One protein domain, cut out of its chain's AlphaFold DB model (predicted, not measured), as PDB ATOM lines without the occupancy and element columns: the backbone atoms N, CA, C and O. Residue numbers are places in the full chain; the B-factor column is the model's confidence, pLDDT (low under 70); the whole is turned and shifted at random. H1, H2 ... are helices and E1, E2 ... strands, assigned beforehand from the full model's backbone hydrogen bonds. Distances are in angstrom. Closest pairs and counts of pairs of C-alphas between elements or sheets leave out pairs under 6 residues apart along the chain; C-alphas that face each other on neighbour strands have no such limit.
ATOM      1  N   GLN A 194     -45.238 -35.767   4.136       84.69
ATOM      2  CA  GLN A 194     -44.775 -37.095   3.723       84.69
ATOM      3  C   GLN A 194     -43.806 -37.023   2.541       84.69
ATOM      4  O   GLN A 194     -42.797 -37.730   2.525       84.69
ATOM      5  N   CYS A 195     -44.075 -36.163   1.556       80.62
ATOM      6  CA  CYS A 195     -43.147 -35.923   0.449       80.62
ATOM      7  C   CYS A 195     -41.874 -35.230   0.941       80.62
ATOM      8  O   CYS A 195     -40.779 -35.617   0.519       80.62
ATOM      9  N   GLN A 196     -42.008 -34.287   1.883       79.38
ATOM     10  CA  GLN A 196     -40.870 -33.647   2.536       79.38
ATOM     11  C   GLN A 196     -40.015 -34.678   3.275       79.38
ATOM     12  O   GLN A 196     -38.821 -34.746   3.009       79.38
ATOM     13  N   VAL A 197     -40.592 -35.544   4.109       77.50
ATOM     14  CA  VAL A 197     -39.874 -36.606   4.836       77.50
ATOM     15  C   VAL A 197     -39.174 -37.563   3.874       77.50
ATOM     16  O   VAL A 197     -37.977 -37.806   3.997       77.50
ATOM     17  N   LYS A 198     -39.890 -38.056   2.858       76.44
ATOM     18  CA  LYS A 198     -39.352 -39.028   1.892       76.44
ATOM     19  C   LYS A 198     -38.335 -38.418   0.913       76.44
ATOM     20  O   LYS A 198     -37.738 -39.161   0.137       76.44
ATOM     21  N   GLY A 199     -38.146 -37.094   0.907       70.44
ATOM     22  CA  GLY A 199     -37.238 -36.406  -0.021       70.44
ATOM     23  C   GLY A 199     -37.655 -36.570  -1.484       70.44
ATOM     24  O   GLY A 199     -36.815 -36.719  -2.370       70.44
ATOM     25  N   ARG A 200     -38.964 -36.625  -1.743       72.62
ATOM     26  CA  ARG A 200     -39.531 -36.865  -3.074       72.62
ATOM     27  C   ARG A 200     -40.352 -35.659  -3.517       72.62
ATOM     28  O   ARG A 200     -40.986 -35.015  -2.691       72.62
ATOM     29  N   ARG A 201     -40.411 -35.412  -4.831       71.44
ATOM     30  CA  ARG A 201     -41.255 -34.350  -5.404       71.44
ATOM     31  C   ARG A 201     -42.726 -34.570  -5.034       71.44
ATOM     32  O   ARG A 201     -43.243 -35.678  -5.219       71.44
ATOM     33  N   CYS A 202     -43.376 -33.529  -4.515       77.62
ATOM     34  CA  CYS A 202     -44.815 -33.518  -4.293       77.62
ATOM     35  C   CYS A 202     -45.532 -33.143  -5.594       77.62
ATOM     36  O   CYS A 202     -45.074 -32.286  -6.339       77.62
ATOM     37  N   SER A 203     -46.667 -33.781  -5.877       75.56
ATOM     38  CA  SER A 203     -47.494 -33.463  -7.052       75.56
ATOM     39  C   SER A 203     -48.514 -32.348  -6.776       75.56
ATOM     40  O   SER A 203     -49.463 -32.184  -7.539       75.56
ATOM     41  N   ARG A 204     -48.403 -31.653  -5.637       74.25
ATOM     42  CA  ARG A 204     -49.353 -30.620  -5.207       74.25
ATOM     43  C   ARG A 204     -48.943 -29.261  -5.761       74.25
ATOM     44  O   ARG A 204     -47.764 -28.955  -5.863       74.25
ATOM     45  N   ASN A 205     -49.941 -28.447  -6.090       69.12
ATOM     46  CA  ASN A 205     -49.760 -27.108  -6.657       69.12
ATOM     47  C   ASN A 205     -50.532 -26.006  -5.909       69.12
ATOM     48  O   ASN A 205     -50.335 -24.834  -6.213       69.12
ATOM     49  N   MET A 206     -51.420 -26.354  -4.968       67.25
ATOM     50  CA  MET A 206     -52.257 -25.406  -4.219       67.25
ATOM     51  C   MET A 206     -52.621 -25.951  -2.828       67.25
ATOM     52  O   MET A 206     -52.765 -27.167  -2.655       67.25
ATOM     53  N   ASN A 207     -52.874 -25.057  -1.862       61.34
ATOM     54  CA  ASN A 207     -53.269 -25.384  -0.477       61.34
ATOM     55  C   ASN A 207     -54.476 -26.318  -0.374       61.34
ATOM     56  O   ASN A 207     -54.447 -27.299   0.361       61.34
ATOM     57  N   TYR A 208     -55.514 -26.060  -1.165       61.84
ATOM     58  CA  TYR A 208     -56.781 -26.794  -1.096       61.84
ATOM     59  C   TYR A 208     -56.848 -27.996  -2.043       61.84
ATOM     60  O   TYR A 208     -57.923 -28.560  -2.261       61.84
ATOM     61  N   SER A 209     -55.717 -28.385  -2.641       66.88
ATOM     62  CA  SER A 209     -55.679 -29.558  -3.510       66.88
ATOM     63  C   SER A 209     -55.954 -30.842  -2.706       66.88
ATOM     64  O   SER A 209     -55.645 -30.903  -1.508       66.88
ATOM     65  N   PRO A 210     -56.551 -31.877  -3.326       72.81
ATOM     66  CA  PRO A 210     -56.720 -33.183  -2.690       72.81
ATOM     67  C   PRO A 210     -55.360 -33.832  -2.395       72.81
ATOM     68  O   PRO A 210     -54.312 -33.346  -2.831       72.81
ATOM     69  N   ALA A 211     -55.367 -34.950  -1.666       78.50
ATOM     70  CA  ALA A 211     -54.153 -35.710  -1.370       78.50
ATOM     71  C   ALA A 211     -53.287 -35.930  -2.620       78.50
ATOM     72  O   ALA A 211     -53.812 -36.234  -3.702       78.50
ATOM     73  N   CYS A 212     -51.972 -35.769  -2.443       78.88
ATOM     74  CA  CYS A 212     -50.990 -35.884  -3.515       78.88
ATOM     75  C   CYS A 212     -51.108 -37.253  -4.205       78.88
ATOM     76  O   CYS A 212     -51.371 -38.252  -3.532       78.88
ATOM     77  N   GLU A 213     -50.907 -37.336  -5.528       78.88
ATOM     78  CA  GLU A 213     -51.080 -38.605  -6.262       78.88
ATOM     79  C   GLU A 213     -50.210 -39.713  -5.678       78.88
ATOM     80  O   GLU A 213     -50.640 -40.853  -5.543       78.88
ATOM     81  N   ARG A 214     -48.988 -39.363  -5.281       78.38
ATOM     82  CA  ARG A 214     -48.043 -40.293  -4.678       78.38
ATOM     83  C   ARG A 214     -48.545 -40.844  -3.343       78.38
ATOM     84  O   ARG A 214     -48.524 -42.050  -3.136       78.38
ATOM     85  N   CYS A 215     -49.018 -39.959  -2.475       78.62
ATOM     86  CA  CYS A 215     -49.586 -40.282  -1.172       78.62
ATOM     87  C   CYS A 215     -50.789 -41.215  -1.354       78.62
ATOM     88  O   CYS A 215     -50.881 -42.256  -0.717       78.62
ATOM     89  N   ARG A 216     -51.651 -40.896  -2.330       76.81
ATOM     90  CA  ARG A 216     -52.817 -41.703  -2.695       76.81
ATOM     91  C   ARG A 216     -52.436 -43.096  -3.198       76.81
ATOM     92  O   ARG A 216     -53.047 -44.065  -2.770       76.81
ATOM     93  N   ARG A 217     -51.428 -43.209  -4.073       75.31
ATOM     94  CA  ARG A 217     -50.954 -44.500  -4.611       75.31
ATOM     95  C   ARG A 217     -50.353 -45.402  -3.535       75.31
ATOM     96  O   ARG A 217     -50.532 -46.609  -3.595       75.31
ATOM     97  N   HIS A 218     -49.639 -44.826  -2.572       74.12
ATOM     98  CA  HIS A 218     -49.003 -45.584  -1.492       74.12
ATOM     99  C   HIS A 218     -49.903 -45.784  -0.265       74.12
ATOM    100  O   HIS A 218     -49.496 -46.473   0.665       74.12
ATOM    101  N   GLY A 219     -51.102 -45.191  -0.246       74.19
ATOM    102  CA  GLY A 219     -51.989 -45.221   0.916       74.19
ATOM    103  C   GLY A 219     -51.467 -44.424   2.118       74.19
ATOM    104  O   GLY A 219     -51.951 -44.623   3.226       74.19
ATOM    105  N   ASP A 220     -50.492 -43.528   1.921       80.69
ATOM    106  CA  ASP A 220     -50.003 -42.662   2.993       80.69
ATOM    107  C   ASP A 220     -51.013 -41.526   3.268       80.69
ATOM    108  O   ASP A 220     -51.572 -40.960   2.313       80.69
ATOM    109  N   PRO A 221     -51.194 -41.112   4.538       80.75
ATOM    110  CA  PRO A 221     -51.925 -39.892   4.858       80.75
ATOM    111  C   PRO A 221     -51.161 -38.682   4.319       80.75
ATOM    112  O   PRO A 221     -49.969 -38.544   4.567       80.75
ATOM    113  N   CYS A 222     -51.819 -37.800   3.574       83.88
ATOM    114  CA  CYS A 222     -51.204 -36.597   3.024       83.88
ATOM    115  C   CYS A 222     -51.457 -35.408   3.957       83.88
ATOM    116  O   CYS A 222     -52.575 -34.912   4.010       83.88
ATOM    117  N   LEU A 223     -50.426 -34.931   4.656       85.00
ATOM    118  CA  LEU A 223     -50.484 -33.779   5.559       85.00
ATOM    119  C   LEU A 223     -49.963 -32.508   4.877       85.00
ATOM    120  O   LEU A 223     -48.897 -32.517   4.268       85.00
ATOM    121  N   VAL A 224     -50.696 -31.405   4.992       83.19
ATOM    122  CA  VAL A 224     -50.492 -30.138   4.278       83.19
ATOM    123  C   VAL A 224     -50.449 -28.989   5.283       83.19
ATOM    124  O   VAL A 224     -51.266 -28.950   6.194       83.19
ATOM    125  N   LYS A 225     -49.532 -28.031   5.120       77.06
ATOM    126  CA  LYS A 225     -49.546 -26.806   5.933       77.06
ATOM    127  C   LYS A 225     -50.682 -25.888   5.487       77.06
ATOM    128  O   LYS A 225     -50.842 -25.650   4.289       77.06
ATOM    129  N   ASP A 226     -51.424 -25.329   6.437       67.62
ATOM    130  CA  ASP A 226     -52.345 -24.238   6.128       67.62
ATOM    131  C   ASP A 226     -51.582 -22.907   6.057       67.62
ATOM    132  O   ASP A 226     -51.204 -22.319   7.067       67.62
ATOM    133  N   PHE A 227     -51.351 -22.415   4.841       63.56
ATOM    134  CA  PHE A 227     -50.669 -21.135   4.627       63.56
ATOM    135  C   PHE A 227     -51.573 -19.915   4.829       63.56
ATOM    136  O   PHE A 227     -51.082 -18.790   4.757       63.56
ATOM    137  N   THR A 228     -52.873 -20.102   5.077       62.09
ATOM    138  CA  THR A 228     -53.772 -18.981   5.395       62.09
ATOM    139  C   THR A 228     -53.635 -18.505   6.843       62.09
ATOM    140  O   THR A 228     -53.946 -17.351   7.133       62.09
ATOM    141  N   HIS A 229     -53.056 -19.334   7.720       54.88
ATOM    142  CA  HIS A 229     -52.800 -19.022   9.127       54.88
ATOM    143  C   HIS A 229     -51.300 -19.171   9.464       54.88
ATOM    144  O   HIS A 229     -50.901 -20.122  10.129       54.88
ATOM    145  N   PRO A 230     -50.436 -18.219   9.057       52.28
ATOM    146  CA  PRO A 230     -48.974 -18.343   9.163       52.28
ATOM    147  C   PRO A 230     -48.419 -18.367  10.600       52.28
ATOM    148  O   PRO A 230     -47.228 -18.596  10.791       52.28
ATOM    149  N   VAL A 231     -49.253 -18.100  11.609       47.03
ATOM    150  CA  VAL A 231     -48.844 -17.972  13.020       47.03
ATOM    151  C   VAL A 231     -48.822 -19.326  13.740       47.03
ATOM    152  O   VAL A 231     -48.094 -19.488  14.714       47.03
ATOM    153  N   ALA A 232     -49.565 -20.316  13.240       50.44
ATOM    154  CA  ALA A 232     -49.567 -21.675  13.761       50.44
ATOM    155  C   ALA A 232     -49.194 -22.615  12.612       50.44
ATOM    156  O   ALA A 232     -49.983 -22.832  11.697       50.44
ATOM    157  N   VAL A 233     -47.964 -23.135  12.619       54.69
ATOM    158  CA  VAL A 233     -47.526 -24.154  11.652       54.69
ATOM    159  C   VAL A 233     -48.205 -25.475  12.020       54.69
ATOM    160  O   VAL A 233     -47.567 -26.371  12.555       54.69
ATOM    161  N   CYS A 234     -49.512 -25.562  11.794       65.62
ATOM    162  CA  CYS A 234     -50.299 -26.770  12.002       65.62
ATOM    163  C   CYS A 234     -50.424 -27.510  10.672       65.62
ATOM    164  O   CYS A 234     -50.743 -26.911   9.634       65.62
ATOM    165  N   TRP A 235     -50.145 -28.810  10.696       77.75
ATOM    166  CA  TRP A 235     -50.357 -29.681   9.554       77.75
ATOM    167  C   TRP A 235     -51.785 -30.233   9.558       77.75
ATOM    168  O   TRP A 235     -52.295 -30.689  10.571       77.75
ATOM    169  N   TRP A 236     -52.424 -30.215   8.393       78.00
ATOM    170  CA  TRP A 236     -53.802 -30.653   8.187       78.00
ATOM    171  C   TRP A 236     -53.868 -31.810   7.195       78.00
ATOM    172  O   TRP A 236     -53.093 -31.842   6.239       78.00
ATOM    173  N   PHE A 237     -54.808 -32.744   7.352       79.88
ATOM    174  CA  PHE A 237     -55.054 -33.734   6.305       79.88
ATOM    175  C   PHE A 237     -55.475 -33.032   5.014       79.88
ATOM    176  O   PHE A 237     -56.298 -32.115   5.003       79.88
ATOM    177  N   ALA A 238     -54.915 -33.480   3.896       77.00
ATOM    178  CA  ALA A 238     -55.369 -33.066   2.589       77.00
ATOM    179  C   ALA A 238     -56.841 -33.459   2.424       77.00
ATOM    180  O   ALA A 238     -57.274 -34.526   2.863       77.00
ATOM    181  N   ARG A 239     -57.593 -32.602   1.733       71.50
ATOM    182  CA  ARG A 239     -59.034 -32.764   1.524       71.50
ATOM    183  C   ARG A 239     -59.391 -34.190   1.086       71.50
ATOM    184  O   ARG A 239     -58.870 -34.668   0.072       71.50
ATOM    185  N   GLY A 240     -60.297 -34.834   1.826       67.12
ATOM    186  CA  GLY A 240     -60.771 -36.195   1.546       67.12
ATOM    187  C   GLY A 240     -59.897 -37.332   2.094       67.12
ATOM    188  O   GLY A 240     -60.184 -38.490   1.806       67.12
ATOM    189  N   GLN A 241     -58.851 -37.026   2.868       70.31
ATOM    190  CA  GLN A 241     -58.070 -37.994   3.654       70.31
ATOM    191  C   GLN A 241     -58.151 -37.704   5.159       70.31
ATOM    192  O   GLN A 241     -57.195 -37.921   5.893       70.31
ATOM    193  N   GLU A 242     -59.288 -37.195   5.624       69.56
ATOM    194  CA  GLU A 242     -59.555 -36.972   7.045       69.56
ATOM    195  C   GLU A 242     -59.654 -38.333   7.755       69.56
ATOM    196  O   GLU A 242     -60.722 -38.935   7.856       69.56
ATOM    197  N   THR A 243     -58.508 -38.876   8.165       58.91
ATOM    198  CA  THR A 243     -58.392 -40.200   8.779       58.91
ATOM    199  C   THR A 243     -57.809 -40.071  10.177       58.91
ATOM    200  O   THR A 243     -56.609 -39.864  10.321       58.91
ATOM    201  N   GLY A 244     -58.643 -40.260  11.199       61.41
ATOM    202  CA  GLY A 244     -58.194 -40.414  12.585       61.41
ATOM    203  C   GLY A 244     -57.567 -39.167  13.220       61.41
ATOM    204  O   GLY A 244     -57.785 -38.044  12.766       61.41
ATOM    205  N   ASP A 245     -56.839 -39.392  14.316       73.69
ATOM    206  CA  ASP A 245     -56.215 -38.353  15.138       73.69
ATOM    207  C   ASP A 245     -55.028 -37.712  14.411       73.69
ATOM    208  O   ASP A 245     -53.990 -38.335  14.172       73.69
ATOM    209  N   ILE A 246     -55.210 -36.450  14.032       73.25
ATOM    210  CA  ILE A 246     -54.225 -35.708  13.262       73.25
ATOM    211  C   ILE A 246     -52.965 -35.406  14.064       73.25
ATOM    212  O   ILE A 246     -51.879 -35.435  13.490       73.25
ATOM    213  N   GLU A 247     -53.098 -35.183  15.373       74.25
ATOM    214  CA  GLU A 247     -51.983 -34.786  16.229       74.25
ATOM    215  C   GLU A 247     -50.966 -35.924  16.311       74.25
ATOM    216  O   GLU A 247     -49.771 -35.699  16.143       74.25
ATOM    217  N   GLN A 248     -51.437 -37.166  16.460       76.31
ATOM    218  CA  GLN A 248     -50.574 -38.346  16.491       76.31
ATOM    219  C   GLN A 248     -49.846 -38.567  15.155       76.31
ATOM    220  O   GLN A 248     -48.634 -38.786  15.131       76.31
ATOM    221  N   VAL A 249     -50.570 -38.493  14.031       73.38
ATOM    222  CA  VAL A 249     -49.984 -38.700  12.695       73.38
ATOM    223  C   VAL A 249     -48.983 -37.589  12.368       73.38
ATOM    224  O   VAL A 249     -47.913 -37.853  11.821       73.38
ATOM    225  N   GLU A 250     -49.298 -36.345  12.715       78.12
ATOM    226  CA  GLU A 250     -48.393 -35.208  12.572       78.12
ATOM    227  C   GLU A 250     -47.105 -35.421  13.375       78.12
ATOM    228  O   GLU A 250     -46.017 -35.286  12.810       78.12
ATOM    229  N   LEU A 251     -47.211 -35.831  14.643       78.62
ATOM    230  CA  LEU A 251     -46.066 -36.064  15.527       78.62
ATOM    231  C   LEU A 251     -45.130 -37.151  14.976       78.62
ATOM    232  O   LEU A 251     -43.930 -36.914  14.845       78.62
ATOM    233  N   GLU A 252     -45.674 -38.293  14.540       81.50
ATOM    234  CA  GLU A 252     -44.889 -39.387  13.949       81.50
ATOM    235  C   GLU A 252     -44.112 -38.953  12.696       81.50
ATOM    236  O   GLU A 252     -42.952 -39.326  12.485       81.50
ATOM    237  N   TRP A 253     -44.747 -38.172  11.820       78.88
ATOM    238  CA  TRP A 253     -44.109 -37.724  10.585       78.88
ATOM    239  C   TRP A 253     -43.148 -36.552  10.811       78.88
ATOM    240  O   TRP A 253     -42.137 -36.471  10.110       78.88
ATOM    241  N   LEU A 254     -43.403 -35.683  11.791       79.69
ATOM    242  CA  LEU A 254     -42.469 -34.638  12.206       79.69
ATOM    243  C   LEU A 254     -41.215 -35.232  12.848       79.69
ATOM    244  O   LEU A 254     -40.115 -34.813  12.493       79.69
ATOM    245  N   GLU A 255     -41.340 -36.256  13.696       78.31
ATOM    246  CA  GLU A 255     -40.186 -36.995  14.222       78.31
ATOM    247  C   GLU A 255     -39.348 -37.597  13.087       78.31
ATOM    248  O   GLU A 255     -38.126 -37.452  13.060       78.31
ATOM    249  N   ARG A 256     -39.989 -38.201  12.077       76.19
ATOM    250  CA  ARG A 256     -39.289 -38.704  10.881       76.19
ATOM    251  C   ARG A 256     -38.642 -37.594  10.054       76.19
ATOM    252  O   ARG A 256     -37.622 -37.847   9.416       76.19
ATOM    253  N   LEU A 257     -39.217 -36.388  10.038       74.56
ATOM    254  CA  LEU A 257     -38.640 -35.230   9.354       74.56
ATOM    255  C   LEU A 257     -37.410 -34.700  10.094       74.56
ATOM    256  O   LEU A 257     -36.415 -34.388   9.452       74.56
ATOM    257  N   VAL A 258     -37.460 -34.623  11.424       73.62
ATOM    258  CA  VAL A 258     -36.320 -34.216  12.261       73.62
ATOM    259  C   VAL A 258     -35.192 -35.247  12.166       73.62
ATOM    260  O   VAL A 258     -34.026 -34.882  12.040       73.62
ATOM    261  N   ASN A 259     -35.542 -36.532  12.101       64.69
ATOM    262  CA  ASN A 259     -34.598 -37.637  11.921       64.69
ATOM    263  C   ASN A 259     -34.196 -37.863  10.448       64.69
ATOM    264  O   ASN A 259     -33.469 -38.814  10.132       64.69
TER     265      ASN A 259
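This is residues 194 to 259 of the 307 residues of an uncharacterized protein of Fusarium oxysporum f. sp. melonis 26406 (UniProt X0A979). A short two-stranded hairpin, E1 and E2, forms the middle of a small domain built largely of loops, and the longest helix, H3, runs past one side of it, nearer to E2 than to E1. The short helix H1 packs on the last part of H3, while the short helix H2 lies away from H3, at the end of the domain opposite to the loop of the hairpin. The printed part has 66 residues, with three named helices and two named strands in the order H1, H2, E1, E2, H3; the sheet, in the order E1, E2, is antiparallel. By its named elements the class is mostly helix, though under half of the residues are in them. The whole is compact and rounded, with a radius of gyration of the C-alphas of 11.3 A and spans of 30 by 27 by 23 A.

Start with H1, residues 194 to 198, and look on to H2, residues 213 to 218: they are close but not clearly touching, their closest C-alphas being those of Gln 194 and Cys 215, 7.6 A apart. Next find E1, residues 223 to 225, and E2, residues 235 to 237, a hairpin of antiparallel neighbours with 133 degrees between their directions. Look there for N 224 and O 236, 2.7 A apart, and N 236 and O 224, 2.8 A apart, both within hydrogen-bond range. Then come to H3, residues 246 to 258, whose closest C-alpha to E2 is that of Glu 250, 6.6 A from that of Trp 235. H3 touches H1 with residues 253 to 257 alone, and the closest C-alphas are those of Val 197 and Leu 257, 4.9 A apart. H2 is apart from H3 and from E2. In H1, H2 and H3 every O i to N i+4 pair is within hydrogen-bond range.

Find C-alpha 194 at (-44.775, -37.095, 3.723), where H1 begins; it runs 6.0 A to C-alpha 198. H2 runs 8.7 A from Glu 213 to His 218. E1, from Leu 223 at (-50.484, -33.779, 5.559) to Lys 225, and E2, from Trp 235 to Phe 237, each measure 7.0 A. H3 runs 18.0 A from Ile 246 to Val 258, at (-36.320, -34.216, 12.261).

The two C-alphas farthest apart are those of Arg 217 and Val 231, 31.9 A. The printed part has no cut. The link from H1 to H2, residues 199 to 212, is long, and that from H2 to E1 is tight. The mean pLDDT of the printed part is 72.6; look for values under 70 at residues 205 to 209, 226 to 234, 240, 242 to 244 and 259.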